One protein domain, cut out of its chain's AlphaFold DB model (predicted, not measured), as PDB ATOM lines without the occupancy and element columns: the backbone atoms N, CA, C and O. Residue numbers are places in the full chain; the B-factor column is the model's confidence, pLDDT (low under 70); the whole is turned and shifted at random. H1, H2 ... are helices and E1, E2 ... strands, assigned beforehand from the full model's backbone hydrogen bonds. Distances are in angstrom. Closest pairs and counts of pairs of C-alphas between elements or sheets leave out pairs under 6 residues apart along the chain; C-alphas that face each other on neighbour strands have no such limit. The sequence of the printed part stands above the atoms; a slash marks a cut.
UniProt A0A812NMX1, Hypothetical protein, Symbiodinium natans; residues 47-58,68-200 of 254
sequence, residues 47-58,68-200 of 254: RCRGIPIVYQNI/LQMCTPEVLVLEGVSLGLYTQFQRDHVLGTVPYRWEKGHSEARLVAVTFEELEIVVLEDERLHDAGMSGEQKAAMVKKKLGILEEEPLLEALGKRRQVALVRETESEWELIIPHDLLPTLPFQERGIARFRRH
ATOM      1  N   ARG A  47       6.985  32.817 -10.620       40.50
ATOM      2  CA  ARG A  47       5.987  33.886 -10.735       40.50
ATOM      3  C   ARG A  47       4.725  33.525  -9.955       40.50
ATOM      4  O   ARG A  47       3.934  32.692 -10.402       40.50
ATOM      5  N   CYS A  48       4.529  34.176  -8.816       42.47
ATOM      6  CA  CYS A  48       3.389  33.963  -7.927       42.47
ATOM      7  C   CYS A  48       2.393  35.127  -8.044       42.47
ATOM      8  O   CYS A  48       2.805  36.284  -8.077       42.47
ATOM      9  N   ARG A  49       1.088  34.825  -8.105       33.25
ATOM     10  CA  ARG A  49      -0.015  35.797  -8.247       33.25
ATOM     11  C   ARG A  49      -1.048  35.615  -7.151       33.25
ATOM     12  O   ARG A  49      -1.472  34.483  -6.944       33.25
ATOM     13  N   GLY A  50      -1.485  36.721  -6.547       33.66
ATOM     14  CA  GLY A  50      -2.439  36.756  -5.441       33.66
ATOM     15  C   GLY A  50      -1.945  35.867  -4.310       33.66
ATOM     16  O   GLY A  50      -2.411  34.738  -4.200       33.66
ATOM     17  N   ILE A  51      -0.951  36.341  -3.550       37.91
ATOM     18  CA  ILE A  51      -0.180  35.516  -2.607       37.91
ATOM     19  C   ILE A  51      -0.692  35.677  -1.175       37.91
ATOM     20  O   ILE A  51      -0.444  36.703  -0.540       37.91
ATOM     21  N   PRO A  52      -1.326  34.631  -0.635       31.95
ATOM     22  CA  PRO A  52      -1.439  34.437   0.798       31.95
ATOM     23  C   PRO A  52      -0.370  33.370   1.310       31.95
ATOM     24  O   PRO A  52       0.297  32.765   0.483       31.95
ATOM     25  N   ILE A  53      -0.075  33.198   2.630       35.19
ATOM     26  CA  ILE A  53       0.880  32.276   3.336       35.19
ATOM     27  C   ILE A  53       0.559  32.125   4.863       35.19
ATOM     28  O   ILE A  53       0.725  33.081   5.606       35.19
ATOM     29  N   VAL A  54       0.183  30.935   5.363       23.36
ATOM     30  CA  VAL A  54       0.134  30.514   6.797       23.36
ATOM     31  C   VAL A  54       0.615  29.055   6.860       23.36
ATOM     32  O   VAL A  54       0.565  28.328   5.866       23.36
ATOM     33  N   TYR A  55       1.154  28.648   8.008       27.22
ATOM     34  CA  TYR A  55       1.991  27.460   8.177       27.22
ATOM     35  C   TYR A  55       1.250  26.119   8.301       27.22
ATOM     36  O   TYR A  55       0.495  25.917   9.248       27.22
ATOM     37  N   GLN A  56       1.658  25.136   7.486       22.44
ATOM     38  CA  GLN A  56       2.133  23.835   7.996       22.44
ATOM     39  C   GLN A  56       2.995  23.091   6.951       22.44
ATOM     40  O   GLN A  56       2.694  23.142   5.765       22.44
ATOM     41  N   ASN A  57       4.059  22.408   7.402       21.48
ATOM     42  CA  ASN A  57       4.913  21.440   6.677       21.48
ATOM     43  C   ASN A  57       5.034  21.570   5.138       21.48
ATOM     44  O   ASN A  57       4.322  20.903   4.385       21.48
ATOM     45  N   ILE A  58       6.044  22.310   4.664       26.81
ATOM     46  CA  ILE A  58       6.450  22.283   3.248       26.81
ATOM     47  C   ILE A  58       7.341  21.057   2.985       26.81
ATOM     48  O   ILE A  58       8.509  21.034   3.366       26.81
ATOM     49  N   LEU A  68       3.474  26.561  -6.170       30.86
ATOM     50  CA  LEU A  68       3.378  26.972  -4.772       30.86
ATOM     51  C   LEU A  68       2.036  27.689  -4.570       30.86
ATOM     52  O   LEU A  68       1.801  28.750  -5.143       30.86
ATOM     53  N   GLN A  69       1.151  27.074  -3.789       26.98
ATOM     54  CA  GLN A  69      -0.084  27.677  -3.293       26.98
ATOM     55  C   GLN A  69       0.020  27.748  -1.767       26.98
ATOM     56  O   GLN A  69       0.264  26.739  -1.112       26.98
ATOM     57  N   MET A  70      -0.112  28.952  -1.221       33.16
ATOM     58  CA  MET A  70       0.139  29.320   0.178       33.16
ATOM     59  C   MET A  70      -1.040  30.244   0.616       33.16
ATOM     60  O   MET A  70      -1.585  30.900  -0.271       33.16
ATOM     61  N   CYS A  71      -1.485  30.296   1.900       29.11
ATOM     62  CA  CYS A  71      -2.572  31.215   2.377       29.11
ATOM     63  C   CYS A  71      -2.481  31.648   3.883       29.11
ATOM     64  O   CYS A  71      -2.544  30.702   4.647       29.11
ATOM     65  N   THR A  72      -2.377  32.876   4.482       29.25
ATOM     66  CA  THR A  72      -2.315  34.361   4.186       29.25
ATOM     67  C   THR A  72      -1.281  35.130   5.071       29.25
ATOM     68  O   THR A  72      -1.499  35.115   6.280       29.25
ATOM     69  N   PRO A  73      -0.198  35.816   4.580       34.19
ATOM     70  CA  PRO A  73       0.783  36.403   5.490       34.19
ATOM     71  C   PRO A  73       0.367  37.804   5.919       34.19
ATOM     72  O   PRO A  73      -0.103  38.614   5.118       34.19
ATOM     73  N   GLU A  74       0.708  38.149   7.148       32.94
ATOM     74  CA  GLU A  74       1.014  39.531   7.471       32.94
ATOM     75  C   GLU A  74       2.515  39.717   7.202       32.94
ATOM     76  O   GLU A  74       3.350  39.255   7.970       32.94
ATOM     77  N   VAL A  75       2.874  40.316   6.058       39.03
ATOM     78  CA  VAL A  75       4.259  40.743   5.789       39.03
ATOM     79  C   VAL A  75       4.509  42.012   6.587       39.03
ATOM     80  O   VAL A  75       3.905  43.037   6.280       39.03
ATOM     81  N   LEU A  76       5.365  41.940   7.606       37.09
ATOM     82  CA  LEU A  76       5.490  43.013   8.592       37.09
ATOM     83  C   LEU A  76       6.720  43.900   8.346       37.09
ATOM     84  O   LEU A  76       7.852  43.421   8.286       37.09
ATOM     85  N   VAL A  77       6.468  45.203   8.176       42.28
ATOM     86  CA  VAL A  77       7.439  46.197   7.682       42.28
ATOM     87  C   VAL A  77       7.791  47.242   8.744       42.28
ATOM     88  O   VAL A  77       6.914  47.757   9.431       42.28
ATOM     89  N   LEU A  78       9.079  47.599   8.840       43.72
ATOM     90  CA  LEU A  78       9.605  48.604   9.773       43.72
ATOM     91  C   LEU A  78      10.535  49.602   9.066       43.72
ATOM     92  O   LEU A  78      11.682  49.263   8.752       43.72
ATOM     93  N   GLU A  79      10.041  50.829   8.884       38.16
ATOM     94  CA  GLU A  79      10.676  51.931   8.144       38.16
ATOM     95  C   GLU A  79      12.133  52.229   8.559       38.16
ATOM     96  O   GLU A  79      12.518  52.143   9.730       38.16
ATOM     97  N   GLY A  80      12.948  52.619   7.576       39.38
ATOM     98  CA  GLY A  80      14.346  53.025   7.736       39.38
ATOM     99  C   GLY A  80      15.054  53.104   6.381       39.38
ATOM    100  O   GLY A  80      14.640  52.450   5.430       39.38
ATOM    101  N   VAL A  81      16.117  53.909   6.267       38.75
ATOM    102  CA  VAL A  81      16.891  54.009   5.016       38.75
ATOM    103  C   VAL A  81      17.707  52.726   4.827       38.75
ATOM    104  O   VAL A  81      18.703  52.512   5.516       38.75
ATOM    105  N   SER A  82      17.269  51.863   3.910       53.47
ATOM    106  CA  SER A  82      17.844  50.537   3.657       53.47
ATOM    107  C   SER A  82      17.883  50.203   2.161       53.47
ATOM    108  O   SER A  82      17.096  50.712   1.369       53.47
ATOM    109  N   LEU A  83      18.803  49.314   1.764       62.25
ATOM    110  CA  LEU A  83      18.978  48.865   0.367       62.25
ATOM    111  C   LEU A  83      17.926  47.832  -0.089       62.25
ATOM    112  O   LEU A  83      17.923  47.396  -1.244       62.25
ATOM    113  N   GLY A  84      17.027  47.450   0.811       75.56
ATOM    114  CA  GLY A  84      15.900  46.567   0.563       75.56
ATOM    115  C   GLY A  84      14.917  46.619   1.726       75.56
ATOM    116  O   GLY A  84      15.263  47.037   2.837       75.56
ATOM    117  N   LEU A  85      13.693  46.198   1.446       82.25
ATOM    118  CA  LEU A  85      12.668  45.906   2.428       82.25
ATOM    119  C   LEU A  85      12.800  44.434   2.843       82.25
ATOM    120  O   LEU A  85      12.696  43.535   2.012       82.25
ATOM    121  N   TYR A  86      13.042  44.218   4.132       83.81
ATOM    122  CA  TYR A  86      13.194  42.911   4.769       83.81
ATOM    123  C   TYR A  86      11.885  42.545   5.463       83.81
ATOM    124  O   TYR A  86      11.305  43.396   6.143       83.81
ATOM    125  N   THR A  87      11.398  41.321   5.258       84.44
ATOM    126  CA  THR A  87      10.066  40.911   5.717       84.44
ATOM    127  C   THR A  87      10.061  39.484   6.246       84.44
ATOM    128  O   THR A  87      10.499  38.560   5.568       84.44
ATOM    129  N   GLN A  88       9.549  39.300   7.460       82.56
ATOM    130  CA  GLN A  88       9.524  38.010   8.148       82.56
ATOM    131  C   GLN A  88       8.089  37.488   8.262       82.56
ATOM    132  O   GLN A  88       7.151  38.261   8.452       82.56
ATOM    133  N   PHE A  89       7.930  36.166   8.169       81.00
ATOM    134  CA  PHE A  89       6.621  35.499   8.199       81.00
ATOM    135  C   PHE A  89       6.213  34.963   9.584       81.00
ATOM    136  O   PHE A  89       5.073  34.538   9.760       81.00
ATOM    137  N   GLN A  90       7.115  34.985  10.574       79.56
ATOM    138  CA  GLN A  90       6.831  34.549  11.946       79.56
ATOM    139  C   GLN A  90       6.604  35.751  12.876       79.56
ATOM    140  O   GLN A  90       7.486  36.595  13.042       79.56
ATOM    141  N   ARG A  91       5.425  35.791  13.521       75.94
ATOM    142  CA  ARG A  91       4.987  36.825  14.486       75.94
ATOM    143  C   ARG A  91       6.073  37.168  15.505       75.94
ATOM    144  O   ARG A  91       6.407  38.336  15.682       75.94
ATOM    145  N   ASP A  92       6.620  36.153  16.161       78.31
ATOM    146  CA  ASP A  92       7.493  36.351  17.317       78.31
ATOM    147  C   ASP A  92       8.851  36.943  16.916       78.31
ATOM    148  O   ASP A  92       9.435  37.718  17.672       78.31
ATOM    149  N   HIS A  93       9.319  36.670  15.696       78.31
ATOM    150  CA  HIS A  93      10.604  37.177  15.207       78.31
ATOM    151  C   HIS A  93      10.462  38.628  14.753       78.31
ATOM    152  O   HIS A  93      11.281  39.463  15.137       78.31
ATOM    153  N   VAL A  94       9.336  38.978  14.117       79.88
ATOM    154  CA  VAL A  94       8.974  40.377  13.845       79.88
ATOM    155  C   VAL A  94       8.904  41.183  15.142       79.88
ATOM    156  O   VAL A  94       9.491  42.264  15.220       79.88
ATOM    157  N   LEU A  95       8.238  40.669  16.180       80.75
ATOM    158  CA  LEU A  95       8.191  41.321  17.496       80.75
ATOM    159  C   LEU A  95       9.581  41.382  18.158       80.75
ATOM    160  O   LEU A  95       9.876  42.337  18.879       80.75
ATOM    161  N   GLY A  96      10.467  40.431  17.860       81.94
ATOM    162  CA  GLY A  96      11.894  40.487  18.177       81.94
ATOM    163  C   GLY A  96      12.657  41.609  17.454       81.94
ATOM    164  O   GLY A  96      13.605  42.152  18.016       81.94
ATOM    165  N   THR A  97      12.235  42.040  16.257       82.44
ATOM    166  CA  THR A  97      12.914  43.129  15.518       82.44
ATOM    167  C   THR A  97      12.671  44.539  16.084       82.44
ATOM    168  O   THR A  97      13.427  45.467  15.766       82.44
ATOM    169  N   VAL A  98      11.645  44.724  16.926       81.12
ATOM    170  CA  VAL A  98      11.248  46.027  17.499       81.12
ATOM    171  C   VAL A  98      12.322  46.613  18.439       81.12
ATOM    172  O   VAL A  98      12.724  47.755  18.194       81.12
ATOM    173  N   PRO A  99      12.873  45.871  19.429       80.06
ATOM    174  CA  PRO A  99      14.054  46.267  20.206       80.06
ATOM    175  C   PRO A  99      15.173  46.943  19.400       80.06
ATOM    176  O   PRO A  99      15.591  48.056  19.730       80.06
ATOM    177  N   TYR A 100      15.595  46.346  18.282       76.81
ATOM    178  CA  TYR A 100      16.684  46.865  17.446       76.81
ATOM    179  C   TYR A 100      16.374  48.224  16.792       76.81
ATOM    180  O   TYR A 100      17.294  48.946  16.399       76.81
ATOM    181  N   ARG A 101      15.098  48.614  16.650       79.12
ATOM    182  CA  ARG A 101      14.735  49.973  16.204       79.12
ATOM    183  C   ARG A 101      14.961  50.991  17.324       79.12
ATOM    184  O   ARG A 101      15.503  52.064  17.068       79.12
ATOM    185  N   TRP A 102      14.653  50.639  18.568       79.75
ATOM    186  CA  TRP A 102      14.931  51.488  19.731       79.75
ATOM    187  C   TRP A 102      16.431  51.630  20.022       79.75
ATOM    188  O   TRP A 102      16.864  52.697  20.464       79.75
ATOM    189  N   GLU A 103      17.233  50.600  19.741       79.31
ATOM    190  CA  GLU A 103      18.704  50.658  19.780       79.31
ATOM    191  C   GLU A 103      19.279  51.575  18.691       79.31
ATOM    192  O   GLU A 103      20.172  52.372  18.964       79.31
ATOM    193  N   LYS A 104      18.706  51.541  17.480       77.94
ATOM    194  CA  LYS A 104      19.025  52.465  16.373       77.94
ATOM    195  C   LYS A 104      18.513  53.901  16.589       77.94
ATOM    196  O   LYS A 104      18.651  54.736  15.701       77.94
ATOM    197  N   GLY A 105      17.950  54.207  17.761       79.25
ATOM    198  CA  GLY A 105      17.529  55.554  18.152       79.25
ATOM    199  C   GLY A 105      16.130  55.964  17.687       79.25
ATOM    200  O   GLY A 105      15.744  57.113  17.900       79.25
ATOM    201  N   HIS A 106      15.345  55.060  17.094       76.75
ATOM    202  CA  HIS A 106      13.946  55.343  16.771       76.75
ATOM    203  C   HIS A 106      13.105  55.386  18.060       76.75
ATOM    204  O   HIS A 106      13.202  54.500  18.910       76.75
ATOM    205  N   SER A 107      12.268  56.414  18.214       74.69
ATOM    206  CA  SER A 107      11.325  56.543  19.337       74.69
ATOM    207  C   SER A 107      10.078  55.673  19.163       74.69
ATOM    208  O   SER A 107       9.536  55.172  20.150       74.69
ATOM    209  N   GLU A 108       9.650  55.475  17.916       74.69
ATOM    210  CA  GLU A 108       8.510  54.654  17.511       74.69
ATOM    211  C   GLU A 108       8.928  53.505  16.586       74.69
ATOM    212  O   GLU A 108       9.965  53.550  15.924       74.69
ATOM    213  N   ALA A 109       8.069  52.493  16.511       76.94
ATOM    214  CA  ALA A 109       8.080  51.419  15.530       76.94
ATOM    215  C   ALA A 109       6.628  51.122  15.109       76.94
ATOM    216  O   ALA A 109       5.694  51.337  15.886       76.94
ATOM    217  N   ARG A 110       6.413  50.628  13.889       74.56
ATOM    218  CA  ARG A 110       5.077  50.297  13.367       74.56
ATOM    219  C   ARG A 110       5.028  48.841  12.935       74.56
ATOM    220  O   ARG A 110       5.975  48.343  12.346       74.56
ATOM    221  N   LEU A 111       3.921  48.179  13.228       76.25
ATOM    222  CA  LEU A 111       3.586  46.870  12.690       76.25
ATOM    223  C   LEU A 111       2.582  47.128  11.566       76.25
ATOM    224  O   LEU A 111       1.499  47.646  11.840       76.25
ATOM    225  N   VAL A 112       2.938  46.840  10.316       75.31
ATOM    226  CA  VAL A 112       2.053  47.033   9.153       75.31
ATOM    227  C   VAL A 112       2.119  45.796   8.265       75.31
ATOM    228  O   VAL A 112       3.216  45.349   7.952       75.31
ATOM    229  N   ALA A 113       0.971  45.224   7.903       76.56
ATOM    230  CA  ALA A 113       0.864  44.042   7.057       76.56
ATOM    231  C   ALA A 113       0.750  44.447   5.588       76.56
ATOM    232  O   ALA A 113      -0.169  45.183   5.223       76.56
ATOM    233  N   VAL A 114       1.642  43.936   4.741       78.62
ATOM    234  CA  VAL A 114       1.633  44.198   3.294       78.62
ATOM    235  C   VAL A 114       1.155  42.974   2.508       78.62
ATOM    236  O   VAL A 114       1.448  41.834   2.854       78.62
ATOM    237  N   THR A 115       0.408  43.200   1.429       82.19
ATOM    238  CA  THR A 115      -0.005  42.174   0.457       82.19
ATOM    239  C   THR A 115       0.392  42.621  -0.947       82.19
ATOM    240  O   THR A 115      -0.001  43.704  -1.372       82.19
ATOM    241  N   PHE A 116       1.145  41.791  -1.674       85.56
ATOM    242  CA  PHE A 116       1.604  42.054  -3.047       85.56
ATOM    243  C   PHE A 116       0.760  41.276  -4.070       85.56
ATOM    244  O   PHE A 116       0.440  40.106  -3.841       85.56
ATOM    245  N   GLU A 117       0.420  41.883  -5.214       86.81
ATOM    246  CA  GLU A 117      -0.415  41.204  -6.226       86.81
ATOM    247  C   GLU A 117       0.353  40.152  -7.042       86.81
ATOM    248  O   GLU A 117      -0.167  39.066  -7.300       86.81
ATOM    249  N   GLU A 118       1.583  40.458  -7.468       88.56
ATOM    250  CA  GLU A 118       2.438  39.557  -8.247       88.56
ATOM    251  C   GLU A 118       3.912  39.774  -7.877       88.56
ATOM    252  O   GLU A 118       4.388  40.909  -7.856       88.56
ATOM    253  N   LEU A 119       4.635  38.684  -7.605       90.19
ATOM    254  CA  LEU A 119       6.073  38.687  -7.314       90.19
ATOM    255  C   LEU A 119       6.792  37.637  -8.169       90.19
ATOM    256  O   LEU A 119       6.272  36.541  -8.393       90.19
ATOM    257  N   GLU A 120       8.010  37.960  -8.609       93.12
ATOM    258  CA  GLU A 120       8.929  37.007  -9.237       93.12
ATOM    259  C   GLU A 120      10.010  36.614  -8.222       93.12
ATOM    260  O   GLU A 120      10.910  37.392  -7.904       93.12
ATOM    261  N   ILE A 121       9.861  35.418  -7.653       93.00
ATOM    262  CA  ILE A 121      10.590  34.972  -6.466       93.00
ATOM    263  C   ILE A 121      11.765  34.073  -6.868       93.00
ATOM    264  O   ILE A 121      11.602  33.080  -7.582       93.00
ATOM    265  N   VAL A 122      12.941  34.399  -6.336       95.19
ATOM    266  CA  VAL A 122      14.137  33.552  -6.326       95.19
ATOM    267  C   VAL A 122      14.258  32.930  -4.935       95.19
ATOM    268  O   VAL A 122      14.494  33.631  -3.952       95.19
ATOM    269  N   VAL A 123      14.085  31.611  -4.844       95.06
ATOM    270  CA  VAL A 123      14.188  30.877  -3.573       95.06
ATOM    271  C   VAL A 123      15.660  30.597  -3.262       95.06
ATOM    272  O   VAL A 123      16.364  29.968  -4.056       95.06
ATOM    273  N   LEU A 124      16.126  31.069  -2.108       94.25
ATOM    274  CA  LEU A 124      17.490  30.922  -1.614       94.25
ATOM    275  C   LEU A 124      17.502  29.967  -0.420       94.25
ATOM    276  O   LEU A 124      17.358  30.365   0.735       94.25
ATOM    277  N   GLU A 125      17.694  28.690  -0.738       94.12
ATOM    278  CA  GLU A 125      17.788  27.594   0.221       94.12
ATOM    279  C   GLU A 125      19.161  26.908   0.110       94.12
ATOM    280  O   GLU A 125      19.586  26.466  -0.964       94.12
ATOM    281  N   ASP A 126      19.894  26.900   1.224       94.12
ATOM    282  CA  ASP A 126      21.186  26.241   1.430       94.12
ATOM    283  C   ASP A 126      21.480  26.278   2.940       94.12
ATOM    284  O   ASP A 126      21.298  27.328   3.556       94.12
ATOM    285  N   GLU A 127      21.956  25.188   3.545       93.69
ATOM    286  CA  GLU A 127      22.265  25.125   4.992       93.69
ATOM    287  C   GLU A 127      23.271  26.219   5.411       93.69
ATOM    288  O   GLU A 127      23.175  26.837   6.470       93.69
ATOM    289  N   ARG A 128      24.184  26.575   4.500       94.94
ATOM    290  CA  ARG A 128      25.179  27.641   4.685       94.94
ATOM    291  C   ARG A 128      24.602  29.055   4.771       94.94
ATOM    292  O   ARG A 128      25.337  29.979   5.107       94.94
ATOM    293  N   LEU A 129      23.321  29.267   4.456       92.38
ATOM    294  CA  LEU A 129      22.676  30.569   4.654       92.38
ATOM    295  C   LEU A 129      22.362  30.824   6.132       92.38
ATOM    296  O   LEU A 129      22.462  31.971   6.567       92.38
ATOM    297  N   HIS A 130      22.113  29.774   6.919       90.00
ATOM    298  CA  HIS A 130      21.871  29.871   8.362       90.00
ATOM    299  C   HIS A 130      23.086  29.510   9.237       90.00
ATOM    300  O   HIS A 130      23.069  29.751  10.440       90.00
ATOM    301  N   ASP A 131      24.185  29.029   8.646       91.62
ATOM    302  CA  ASP A 131      25.463  28.846   9.351       91.62
ATOM    303  C   ASP A 131      25.981  30.171   9.951       91.62
ATOM    304  O   ASP A 131      26.244  31.139   9.230       91.62
ATOM    305  N   ALA A 132      26.146  30.220  11.274       91.00
ATOM    306  CA  ALA A 132      26.696  31.370  11.997       91.00
ATOM    307  C   ALA A 132      28.222  31.531  11.821       91.00
ATOM    308  O   ALA A 132      28.765  32.594  12.118       91.00
ATOM    309  N   GLY A 133      28.917  30.501  11.326       95.38
ATOM    310  CA  GLY A 133      30.336  30.544  10.969       95.38
ATOM    311  C   GLY A 133      30.632  31.242   9.637       95.38
ATOM    312  O   GLY A 133      31.788  31.587   9.385       95.38
ATOM    313  N   MET A 134      29.616  31.485   8.797       96.06
ATOM    314  CA  MET A 134      29.760  32.198   7.524       96.06
ATOM    315  C   MET A 134      29.316  33.661   7.620       96.06
ATOM    316  O   MET A 134      28.218  33.971   8.086       96.06
ATOM    317  N   SER A 135      30.145  34.571   7.103       94.25
ATOM    318  CA  SER A 135      29.840  36.005   7.071       94.25
ATOM    319  C   SER A 135      28.776  36.353   6.020       94.25
ATOM    320  O   SER A 135      28.541  35.603   5.065       94.25
ATOM    321  N   GLY A 136      28.146  37.524   6.159       90.56
ATOM    322  CA  GLY A 136      27.152  38.014   5.196       90.56
ATOM    323  C   GLY A 136      27.721  38.157   3.780       90.56
ATOM    324  O   GLY A 136      27.056  37.814   2.805       90.56
ATOM    325  N   GLU A 137      28.984  38.566   3.659       94.25
ATOM    326  CA  GLU A 137      29.712  38.677   2.393       94.25
ATOM    327  C   GLU A 137      29.938  37.301   1.755       94.25
ATOM    328  O   GLU A 137      29.732  37.141   0.553       94.25
ATOM    329  N   GLN A 138      30.301  36.286   2.547       95.88
ATOM    330  CA  GLN A 138      30.491  34.915   2.060       95.88
ATOM    331  C   GLN A 138      29.167  34.292   1.591       95.88
ATOM    332  O   GLN A 138      29.116  33.667   0.526       95.88
ATOM    333  N   LYS A 139      28.081  34.505   2.347       95.06
ATOM    334  CA  LYS A 139      26.719  34.090   1.971       95.06
ATOM    335  C   LYS A 139      26.268  34.790   0.683       95.06
ATOM    336  O   LYS A 139      25.824  34.124  -0.254       95.06
ATOM    337  N   ALA A 140      26.473  36.103   0.580       94.81
ATOM    338  CA  ALA A 140      26.163  36.874  -0.621       94.81
ATOM    339  C   ALA A 140      26.995  36.428  -1.837       94.81
ATOM    340  O   ALA A 140      26.435  36.252  -2.917       94.81
ATOM    341  N   ALA A 141      28.299  36.184  -1.687       95.88
ATOM    342  CA  ALA A 141      29.159  35.688  -2.765       95.88
ATOM    343  C   ALA A 141      28.715  34.302  -3.269       95.88
ATOM    344  O   ALA A 141      28.639  34.079  -4.480       95.88
ATOM    345  N   MET A 142      28.335  33.392  -2.363       96.69
ATOM    346  CA  MET A 142      27.750  32.092  -2.717       96.69
ATOM    347  C   MET A 142      26.458  32.251  -3.535       96.69
ATOM    348  O   MET A 142      26.304  31.594  -4.567       96.69
ATOM    349  N   VAL A 143      25.544  33.125  -3.103       96.12
ATOM    350  CA  VAL A 143      24.286  33.399  -3.816       96.12
ATOM    351  C   VAL A 143      24.561  34.012  -5.190       96.12
ATOM    352  O   VAL A 143      24.061  33.499  -6.191       96.12
ATOM    353  N   LYS A 144      25.402  35.049  -5.276       96.75
ATOM    354  CA  LYS A 144      25.744  35.704  -6.548       96.75
ATOM    355  C   LYS A 144      26.351  34.721  -7.549       96.75
ATOM    356  O   LYS A 144      25.912  34.675  -8.698       96.75
ATOM    357  N   LYS A 145      27.250  33.843  -7.088       96.56
ATOM    358  CA  LYS A 145      27.824  32.759  -7.898       96.56
ATOM    359  C   LYS A 145      26.776  31.755  -8.398       96.56
ATOM    360  O   LYS A 145      26.874  31.334  -9.546       96.56
ATOM    361  N   LYS A 146      25.775  31.381  -7.585       94.88
ATOM    362  CA  LYS A 146      24.652  30.528  -8.035       94.88
ATOM    363  C   LYS A 146      23.773  31.233  -9.079       94.88
ATOM    364  O   LYS A 146      23.345  30.594 -10.033       94.88
ATOM    365  N   LEU A 147      23.507  32.530  -8.909       95.00
ATOM    366  CA  LEU A 147      22.572  33.300  -9.742       95.00
ATOM    367  C   LEU A 147      23.195  33.934 -11.000       95.00
ATOM    368  O   LEU A 147      22.500  34.652 -11.723       95.00
ATOM    369  N   GLY A 148      24.489  33.732 -11.261       96.62
ATOM    370  CA  GLY A 148      25.183  34.415 -12.358       96.62
ATOM    371  C   GLY A 148      25.158  35.939 -12.191       96.62
ATOM    372  O   GLY A 148      24.810  36.665 -13.121       96.62
ATOM    373  N   ILE A 149      25.429  36.416 -10.977       96.25
ATOM    374  CA  ILE A 149      25.615  37.831 -10.628       96.25
ATOM    375  C   ILE A 149      27.116  38.053 -10.403       96.25
ATOM    376  O   ILE A 149      27.796  37.177  -9.867       96.25
ATOM    377  N   LEU A 150      27.631  39.210 -10.822       96.94
ATOM    378  CA  LEU A 150      29.056  39.536 -10.730       96.94
ATOM    379  C   LEU A 150      29.517  39.710  -9.267       96.94
ATOM    380  O   LEU A 150      28.734  40.060  -8.377       96.94
ATOM    381  N   GLU A 151      30.795  39.445  -8.989       95.31
ATOM    382  CA  GLU A 151      31.322  39.455  -7.614       95.31
ATOM    383  C   GLU A 151      31.436  40.880  -7.052       95.31
ATOM    384  O   GLU A 151      31.224  41.098  -5.859       95.31
ATOM    385  N   GLU A 152      31.639  41.861  -7.923       96.12
ATOM    386  CA  GLU A 152      31.612  43.293  -7.642       96.12
ATOM    387  C   GLU A 152      30.191  43.879  -7.514       96.12
ATOM    388  O   GLU A 152      30.023  44.940  -6.917       96.12
ATOM    389  N   GLU A 153      29.153  43.210  -8.033       95.19
ATOM    390  CA  GLU A 153      27.789  43.761  -8.053       95.19
ATOM    391  C   GLU A 153      27.052  43.521  -6.714       95.19
ATOM    392  O   GLU A 153      27.072  42.397  -6.199       95.19
ATOM    393  N   PRO A 154      26.370  44.521  -6.124       94.44
ATOM    394  CA  PRO A 154      25.545  44.317  -4.932       94.44
ATOM    395  C   PRO A 154      24.348  43.394  -5.212       94.44
ATOM    396  O   PRO A 154      23.586  43.608  -6.153       94.44
ATOM    397  N   LEU A 155      24.151  42.372  -4.367       94.56
ATOM    398  CA  LEU A 155      23.152  41.314  -4.592       94.56
ATOM    399  C   LEU A 155      21.721  41.858  -4.750       94.56
ATOM    400  O   LEU A 155      21.009  41.433  -5.657       94.56
ATOM    401  N   LEU A 156      21.303  42.803  -3.901       94.44
ATOM    402  CA  LEU A 156      19.945  43.354  -3.968       94.44
ATOM    403  C   LEU A 156      19.732  44.223  -5.212       94.44
ATOM    404  O   LEU A 156      18.699  44.091  -5.853       94.44
ATOM    405  N   GLU A 157      20.719  45.027  -5.619       93.88
ATOM    406  CA  GLU A 157      20.633  45.795  -6.870       93.88
ATOM    407  C   GLU A 157      20.561  44.881  -8.097       93.88
ATOM    408  O   GLU A 157      19.813  45.150  -9.033       93.88
ATOM    409  N   ALA A 158      21.328  43.787  -8.109       95.44
ATOM    410  CA  ALA A 158      21.292  42.803  -9.187       95.44
ATOM    411  C   ALA A 158      19.918  42.121  -9.308       95.44
ATOM    412  O   ALA A 158      19.450  41.870 -10.419       95.44
ATOM    413  N   LEU A 159      19.258  41.846  -8.178       95.44
ATOM    414  CA  LEU A 159      17.890  41.325  -8.135       95.44
ATOM    415  C   LEU A 159      16.861  42.389  -8.555       95.44
ATOM    416  O   LEU A 159      15.980  42.089  -9.360       95.44
ATOM    417  N   GLY A 160      17.015  43.638  -8.109       95.00
ATOM    418  CA  GLY A 160      16.152  44.767  -8.472       95.00
ATOM    419  C   GLY A 160      16.149  45.053  -9.975       95.00
ATOM    420  O   GLY A 160      15.089  45.052 -10.610       95.00
ATOM    421  N   LYS A 161      17.339  45.103 -10.593       95.12
ATOM    422  CA  LYS A 161      17.541  45.165 -12.058       95.12
ATOM    423  C   LYS A 161      16.868  44.005 -12.808       95.12
ATOM    424  O   LYS A 161      16.428  44.187 -13.941       95.12
ATOM    425  N   ARG A 162      16.770  42.822 -12.188       95.94
ATOM    426  CA  ARG A 162      16.079  41.628 -12.723       95.94
ATOM    427  C   ARG A 162      14.577  41.594 -12.401       95.94
ATOM    428  O   ARG A 162      13.897  40.682 -12.855       95.94
ATOM    429  N   ARG A 163      14.054  42.576 -11.654       95.62
ATOM    430  CA  ARG A 163      12.693  42.625 -11.079       95.62
ATOM    431  C   ARG A 163      12.347  41.437 -10.169       95.62
ATOM    432  O   ARG A 163      11.184  41.053 -10.065       95.62
ATOM    433  N   GLN A 164      13.354  40.882  -9.503       95.56
ATOM    434  CA  GLN A 164      13.248  39.691  -8.662       95.56
ATOM    435  C   GLN A 164      13.339  40.031  -7.171       95.56
ATOM    436  O   GLN A 164      14.022  40.972  -6.767       95.56
ATOM    437  N   VAL A 165      12.664  39.228  -6.351       94.94
ATOM    438  CA  VAL A 165      12.730  39.265  -4.880       94.94
ATOM    439  C   VAL A 165      13.330  37.959  -4.363       94.94
ATOM    440  O   VAL A 165      13.149  36.907  -4.980       94.94
ATOM    441  N   ALA A 166      14.054  38.003  -3.246       94.81
ATOM    442  CA  ALA A 166      14.674  36.816  -2.660       94.81
ATOM    443  C   ALA A 166      13.810  36.257  -1.525       94.81
ATOM    444  O   ALA A 166      13.491  36.987  -0.595       94.81
ATOM    445  N   LEU A 167      13.471  34.969  -1.575       94.25
ATOM    446  CA  LEU A 167      12.862  34.239  -0.459       94.25
ATOM    447  C   LEU A 167      13.940  33.357   0.179       94.25
ATOM    448  O   LEU A 167      14.325  32.341  -0.396       94.25
ATOM    449  N   VAL A 168      14.460  33.782   1.325       93.06
ATOM    450  CA  VAL A 168      15.632  33.218   2.005       93.06
ATOM    451  C   VAL A 168      15.193  32.354   3.180       93.06
ATOM    452  O   VAL A 168      14.299  32.744   3.924       93.06
ATOM    453  N   ARG A 169      15.837  31.200   3.373       91.06
ATOM    454  CA  ARG A 169      15.650  30.356   4.561       91.06
ATOM    455  C   ARG A 169      16.676  30.731   5.641       91.06
ATOM    456  O   ARG A 169      17.841  30.348   5.529       91.06
ATOM    457  N   GLU A 170      16.257  31.510   6.642       84.06
ATOM    458  CA  GLU A 170      17.136  32.060   7.694       84.06
ATOM    459  C   GLU A 170      17.432  31.054   8.822       84.06
ATOM    460  O   GLU A 170      18.506  31.115   9.410       84.06
ATOM    461  N   THR A 171      16.548  30.079   9.069       88.00
ATOM    462  CA  THR A 171      16.794  28.915   9.951       88.00
ATOM    463  C   THR A 171      16.048  27.675   9.433       88.00
ATOM    464  O   THR A 171      15.486  27.680   8.337       88.00
ATOM    465  N   GLU A 172      16.003  26.579  10.198       85.88
ATOM    466  CA  GLU A 172      15.202  25.406   9.828       85.88
ATOM    467  C   GLU A 172      13.704  25.718   9.644       85.88
ATOM    468  O   GLU A 172      13.085  25.144   8.745       85.88
ATOM    469  N   SER A 173      13.115  26.619  10.436       84.56
ATOM    470  CA  SER A 173      11.687  26.978  10.348       84.56
ATOM    471  C   SER A 173      11.439  28.352   9.711       84.56
ATOM    472  O   SER A 173      10.314  28.655   9.296       84.56
ATOM    473  N   GLU A 174      12.469  29.193   9.636       85.75
ATOM    474  CA  GLU A 174      12.331  30.610   9.315       85.75
ATOM    475  C   GLU A 174      12.588  30.931   7.856       85.75
ATOM    476  O   GLU A 174      13.526  30.441   7.225       85.75
ATOM    477  N   TRP A 175      11.747  31.826   7.353       87.31
ATOM    478  CA  TRP A 175      11.826  32.368   6.015       87.31
ATOM    479  C   TRP A 175      11.719  33.889   6.088       87.31
ATOM    480  O   TRP A 175      10.860  34.424   6.796       87.31
ATOM    481  N   GLU A 176      12.567  34.559   5.319       88.44
ATOM    482  CA  GLU A 176      12.561  36.001   5.112       88.44
ATOM    483  C   GLU A 176      12.370  36.284   3.618       88.44
ATOM    484  O   GLU A 176      13.019  35.673   2.766       88.44
ATOM    485  N   LEU A 177      11.477  37.207   3.273       91.44
ATOM    486  CA  LEU A 177      11.339  37.731   1.918       91.44
ATOM    487  C   LEU A 177      11.997  39.115   1.855       91.44
ATOM    488  O   LEU A 177      11.599  40.045   2.558       91.44
ATOM    489  N   ILE A 178      13.001  39.248   0.990       93.00
ATOM    490  CA  ILE A 178      13.788  40.464   0.797       93.00
ATOM    491  C   ILE A 178      13.446  41.071  -0.564       93.00
ATOM    492  O   ILE A 178      13.633  40.450  -1.618       93.00
ATOM    493  N   ILE A 179      12.961  42.308  -0.537       91.94
ATOM    494  CA  ILE A 179      12.487  43.061  -1.697       91.94
ATOM    495  C   ILE A 179      13.468  44.215  -1.964       91.94
ATOM    496  O   ILE A 179      13.605  45.092  -1.111       91.94
ATOM    497  N   PRO A 180      14.163  44.257  -3.116       94.12
ATOM    498  CA  PRO A 180      15.058  45.363  -3.461       94.12
ATOM    499  C   PRO A 180      14.371  46.740  -3.415       94.12
ATOM    500  O   PRO A 180      13.224  46.894  -3.844       94.12
ATOM    501  N   HIS A 181      15.066  47.750  -2.881       87.88
ATOM    502  CA  HIS A 181      14.495  49.086  -2.645       87.88
ATOM    503  C   HIS A 181      14.102  49.829  -3.934       87.88
ATOM    504  O   HIS A 181      13.197  50.658  -3.916       87.88
ATOM    505  N   ASP A 182      14.772  49.530  -5.046       90.19
ATOM    506  CA  ASP A 182      14.513  50.047  -6.390       90.19
ATOM    507  C   ASP A 182      13.306  49.365  -7.056       90.19
ATOM    508  O   ASP A 182      12.601  49.978  -7.859       90.19
ATOM    509  N   LEU A 183      13.032  48.111  -6.687       91.75
ATOM    510  CA  LEU A 183      11.880  47.355  -7.168       91.75
ATOM    511  C   LEU A 183      10.578  47.795  -6.483       91.75
ATOM    512  O   LEU A 183       9.553  47.907  -7.163       91.75
ATOM    513  N   LEU A 184      10.627  48.069  -5.172       88.25
ATOM    514  CA  LEU A 184       9.464  48.340  -4.312       88.25
ATOM    515  C   LEU A 184       8.492  49.418  -4.853       88.25
ATOM    516  O   LEU A 184       7.296  49.132  -4.885       88.25
ATOM    517  N   PRO A 185       8.929  50.590  -5.372       90.88
ATOM    518  CA  PRO A 185       8.025  51.600  -5.945       90.88
ATOM    519  C   PRO A 185       7.308  51.164  -7.234       90.88
ATOM    520  O   PRO A 185       6.466  51.898  -7.746       90.88
ATOM    521  N   THR A 186       7.667  50.006  -7.797       93.25
ATOM    522  CA  THR A 186       7.092  49.458  -9.038       93.25
ATOM    523  C   THR A 186       6.287  48.174  -8.816       93.25
ATOM    524  O   THR A 186       5.877  47.538  -9.793       93.25
ATOM    525  N   LEU A 187       6.088  47.771  -7.558       88.56
ATOM    526  CA  LEU A 187       5.249  46.636  -7.179       88.56
ATOM    527  C   LEU A 187       3.853  47.135  -6.772       88.56
ATOM    528  O   LEU A 187       3.761  48.042  -5.947       88.56
ATOM    529  N   PRO A 188       2.761  46.549  -7.291       88.44
ATOM    530  CA  PRO A 188       1.430  46.785  -6.747       88.44
ATOM    531  C   PRO A 188       1.289  46.065  -5.397       88.44
ATOM    532  O   PRO A 188       1.428  44.839  -5.312       88.44
ATOM    533  N   PHE A 189       1.017  46.833  -4.342       86.12
ATOM    534  CA  PHE A 189       0.778  46.311  -3.000       86.12
ATOM    535  C   PHE A 189      -0.299  47.094  -2.247       86.12
ATOM    536  O   PHE A 189      -0.623  48.233  -2.583       86.12
ATOM    537  N   GLN A 190      -0.841  46.465  -1.208       84.38
ATOM    538  CA  GLN A 190      -1.729  47.071  -0.218       84.38
ATOM    539  C   GLN A 190      -1.083  46.956   1.161       84.38
ATOM    540  O   GLN A 190      -0.500  45.919   1.473       84.38
ATOM    541  N   GLU A 191      -1.199  47.996   1.984       82.50
ATOM    542  CA  GLU A 191      -0.694  48.033   3.360       82.50
ATOM    543  C   GLU A 191      -1.861  48.210   4.342       82.50
ATOM    544  O   GLU A 191      -2.766  49.014   4.108       82.50
ATOM    545  N   ARG A 192      -1.830  47.481   5.460       80.06
ATOM    546  CA  ARG A 192      -2.739  47.647   6.598       80.06
ATOM    547  C   ARG A 192      -1.928  47.851   7.871       80.06
ATOM    548  O   ARG A 192      -1.196  46.956   8.282       80.06
ATOM    549  N   GLY A 193      -2.103  48.993   8.532       73.94
ATOM    550  CA  GLY A 193      -1.572  49.202   9.880       73.94
ATOM    551  C   GLY A 193      -2.146  48.178  10.863       73.94
ATOM    552  O   GLY A 193      -3.358  47.973  10.902       73.94
ATOM    553  N   ILE A 194      -1.270  47.531  11.631       75.19
ATOM    554  CA  ILE A 194      -1.598  46.488  12.611       75.19
ATOM    555  C   ILE A 194      -1.430  47.022  14.035       75.19
ATOM    556  O   ILE A 194      -2.343  46.921  14.847       75.19
ATOM    557  N   ALA A 195      -0.275  47.620  14.336       73.56
ATOM    558  CA  ALA A 195       0.038  48.159  15.658       73.56
ATOM    559  C   ALA A 195       1.074  49.293  15.583       73.56
ATOM    560  O   ALA A 195       1.777  49.464  14.584       73.56
ATOM    561  N   ARG A 196       1.208  50.056  16.671       73.00
ATOM    562  CA  ARG A 196       2.298  51.018  16.883       73.00
ATOM    563  C   ARG A 196       2.946  50.735  18.231       73.00
ATOM    564  O   ARG A 196       2.248  50.576  19.226       73.00
ATOM    565  N   PHE A 197       4.271  50.717  18.258       74.50
ATOM    566  CA  PHE A 197       5.074  50.629  19.472       74.50
ATOM    567  C   PHE A 197       5.838  51.938  19.659       74.50
ATOM    568  O   PHE A 197       6.257  52.572  18.690       74.50
ATOM    569  N   ARG A 198       6.098  52.313  20.906       75.69
ATOM    570  CA  ARG A 198       6.962  53.435  21.284       75.69
ATOM    571  C   ARG A 198       7.842  52.970  22.433       75.69
ATOM    572  O   ARG A 198       7.404  52.202  23.284       75.69
ATOM    573  N   ARG A 199       9.095  53.414  22.447       73.12
ATOM    574  CA  ARG A 199      10.030  53.092  23.527       73.12
ATOM    575  C   ARG A 199       9.531  53.723  24.830       73.12
ATOM    576  O   ARG A 199       9.392  54.946  24.889       73.12
ATOM    577  N   HIS A 200       9.311  52.924  25.874       77.62
ATOM    578  CA  HIS A 200       8.983  53.468  27.194       77.62
ATOM    579  C   HIS A 200      10.153  54.344  27.700       77.62
ATOM    580  O   HIS A 200      11.302  53.895  27.666       77.62
TER     581      HIS A 200
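Overview. This is residues 47 to 58 and 68 to 200 of the 254 residues of the protein "Hypothetical protein" of Symbiodinium natans (UniProt A0A812NMX1). A strongly twisted sheet of five strands makes the core, and a long two-stranded ribbon, E3 and E7, runs off from it to make one end of the longest axis, with H1 packed on E3. Across the core from the ribbon, H4 packs on one face of the sheet near E6, H3 lies beyond H4, and H2 lies by the end of E5. The printed part has 145 residues, with four named helices and seven named strands in the order E1 E2 H1 E3 E4 H2 H3 H4 E5 E6 E7. The large sheet runs E1, E4, E5, E6, E2 and is mixed; the class is mixed, helices and strands. The whole is compact, with a radius of gyration of the C-alphas of 15.5 A and spans of 45 by 34 by 32 A.

Along the chain. Find C-alpha 47 at (5.987, 33.886, -10.735), where E1, residues 47 to 49, begins. After the cut and the unnamed residues 68 to 83 comes E2, residues 84 to 88, then H1, residues 91 to 103, 20.2 A long. E3, residues 108 to 116, covers 25.1 A, and E4, residues 118 to 124, covers 18.6 A. Next come H2, residues 127 to 130, H3, residues 136 to 147, 16.3 A long, and H4, residues 155 to 161. E5 is residues 165 to 169 and E6 residues 175 to 180. E7, residues 189 to 198, covers 26.1 A, bends by 56 degrees at residue 194 and ends at C-alpha 198, (6.962, 53.435, 21.284).

Arrangement. Begin at E4, which pairs in a staggered way: antiparallel with E1 over residues 118 to 120, N 48 to O 119 at 3.0 A, and parallel with E5 over residues 121 to 124, N 124 to O 167 at 2.8 A. E4, H2, H3, H4 and E5 form a strand-helix-strand unit, two parallel neighbour strands with helices between. E5 and E6 are a hairpin, N 168 to O 176 at 2.8 A; E6 and edge strand E2 are antiparallel, N 85 to O 179 at 2.8 A. H4 is on the sheet at a height of 6.9 A, only just over E6 with 3 C-alphas, and slantwise to it at 39 degrees on the local plane; their closest C-alphas, Gly 160 and Pro 180, are 5.2 A apart. H2 only grazes the sheet, and H3 is only just not on it, with 4 pairs of C-alphas within 10 A. H3 and H4 are close but not clearly touching, Lys 144 to Leu 155 at 6.5 A between C-alphas. E3 and E7 are antiparallel, N 113 to O 192 at 2.8 A; the closest C-alphas of H1 and E3, Val 98 and Ala 109, are 6.6 A apart. In H3 and H4 every O i to N i+4 pair is within hydrogen-bond range, in H1 5 of 9, and H2 is too short for one.

Size, cuts and confidence. The C-alphas farthest apart, Gly 148 and His 200, are 46.8 A apart. Residues 59 to 67 are not printed, and C-alphas 58 and 68 are 9.8 A apart across the cut. Of the links printed whole, none is long. The mean pLDDT of the printed part is 77.4, with residues 47 to 58 and 68 to 83 under 70.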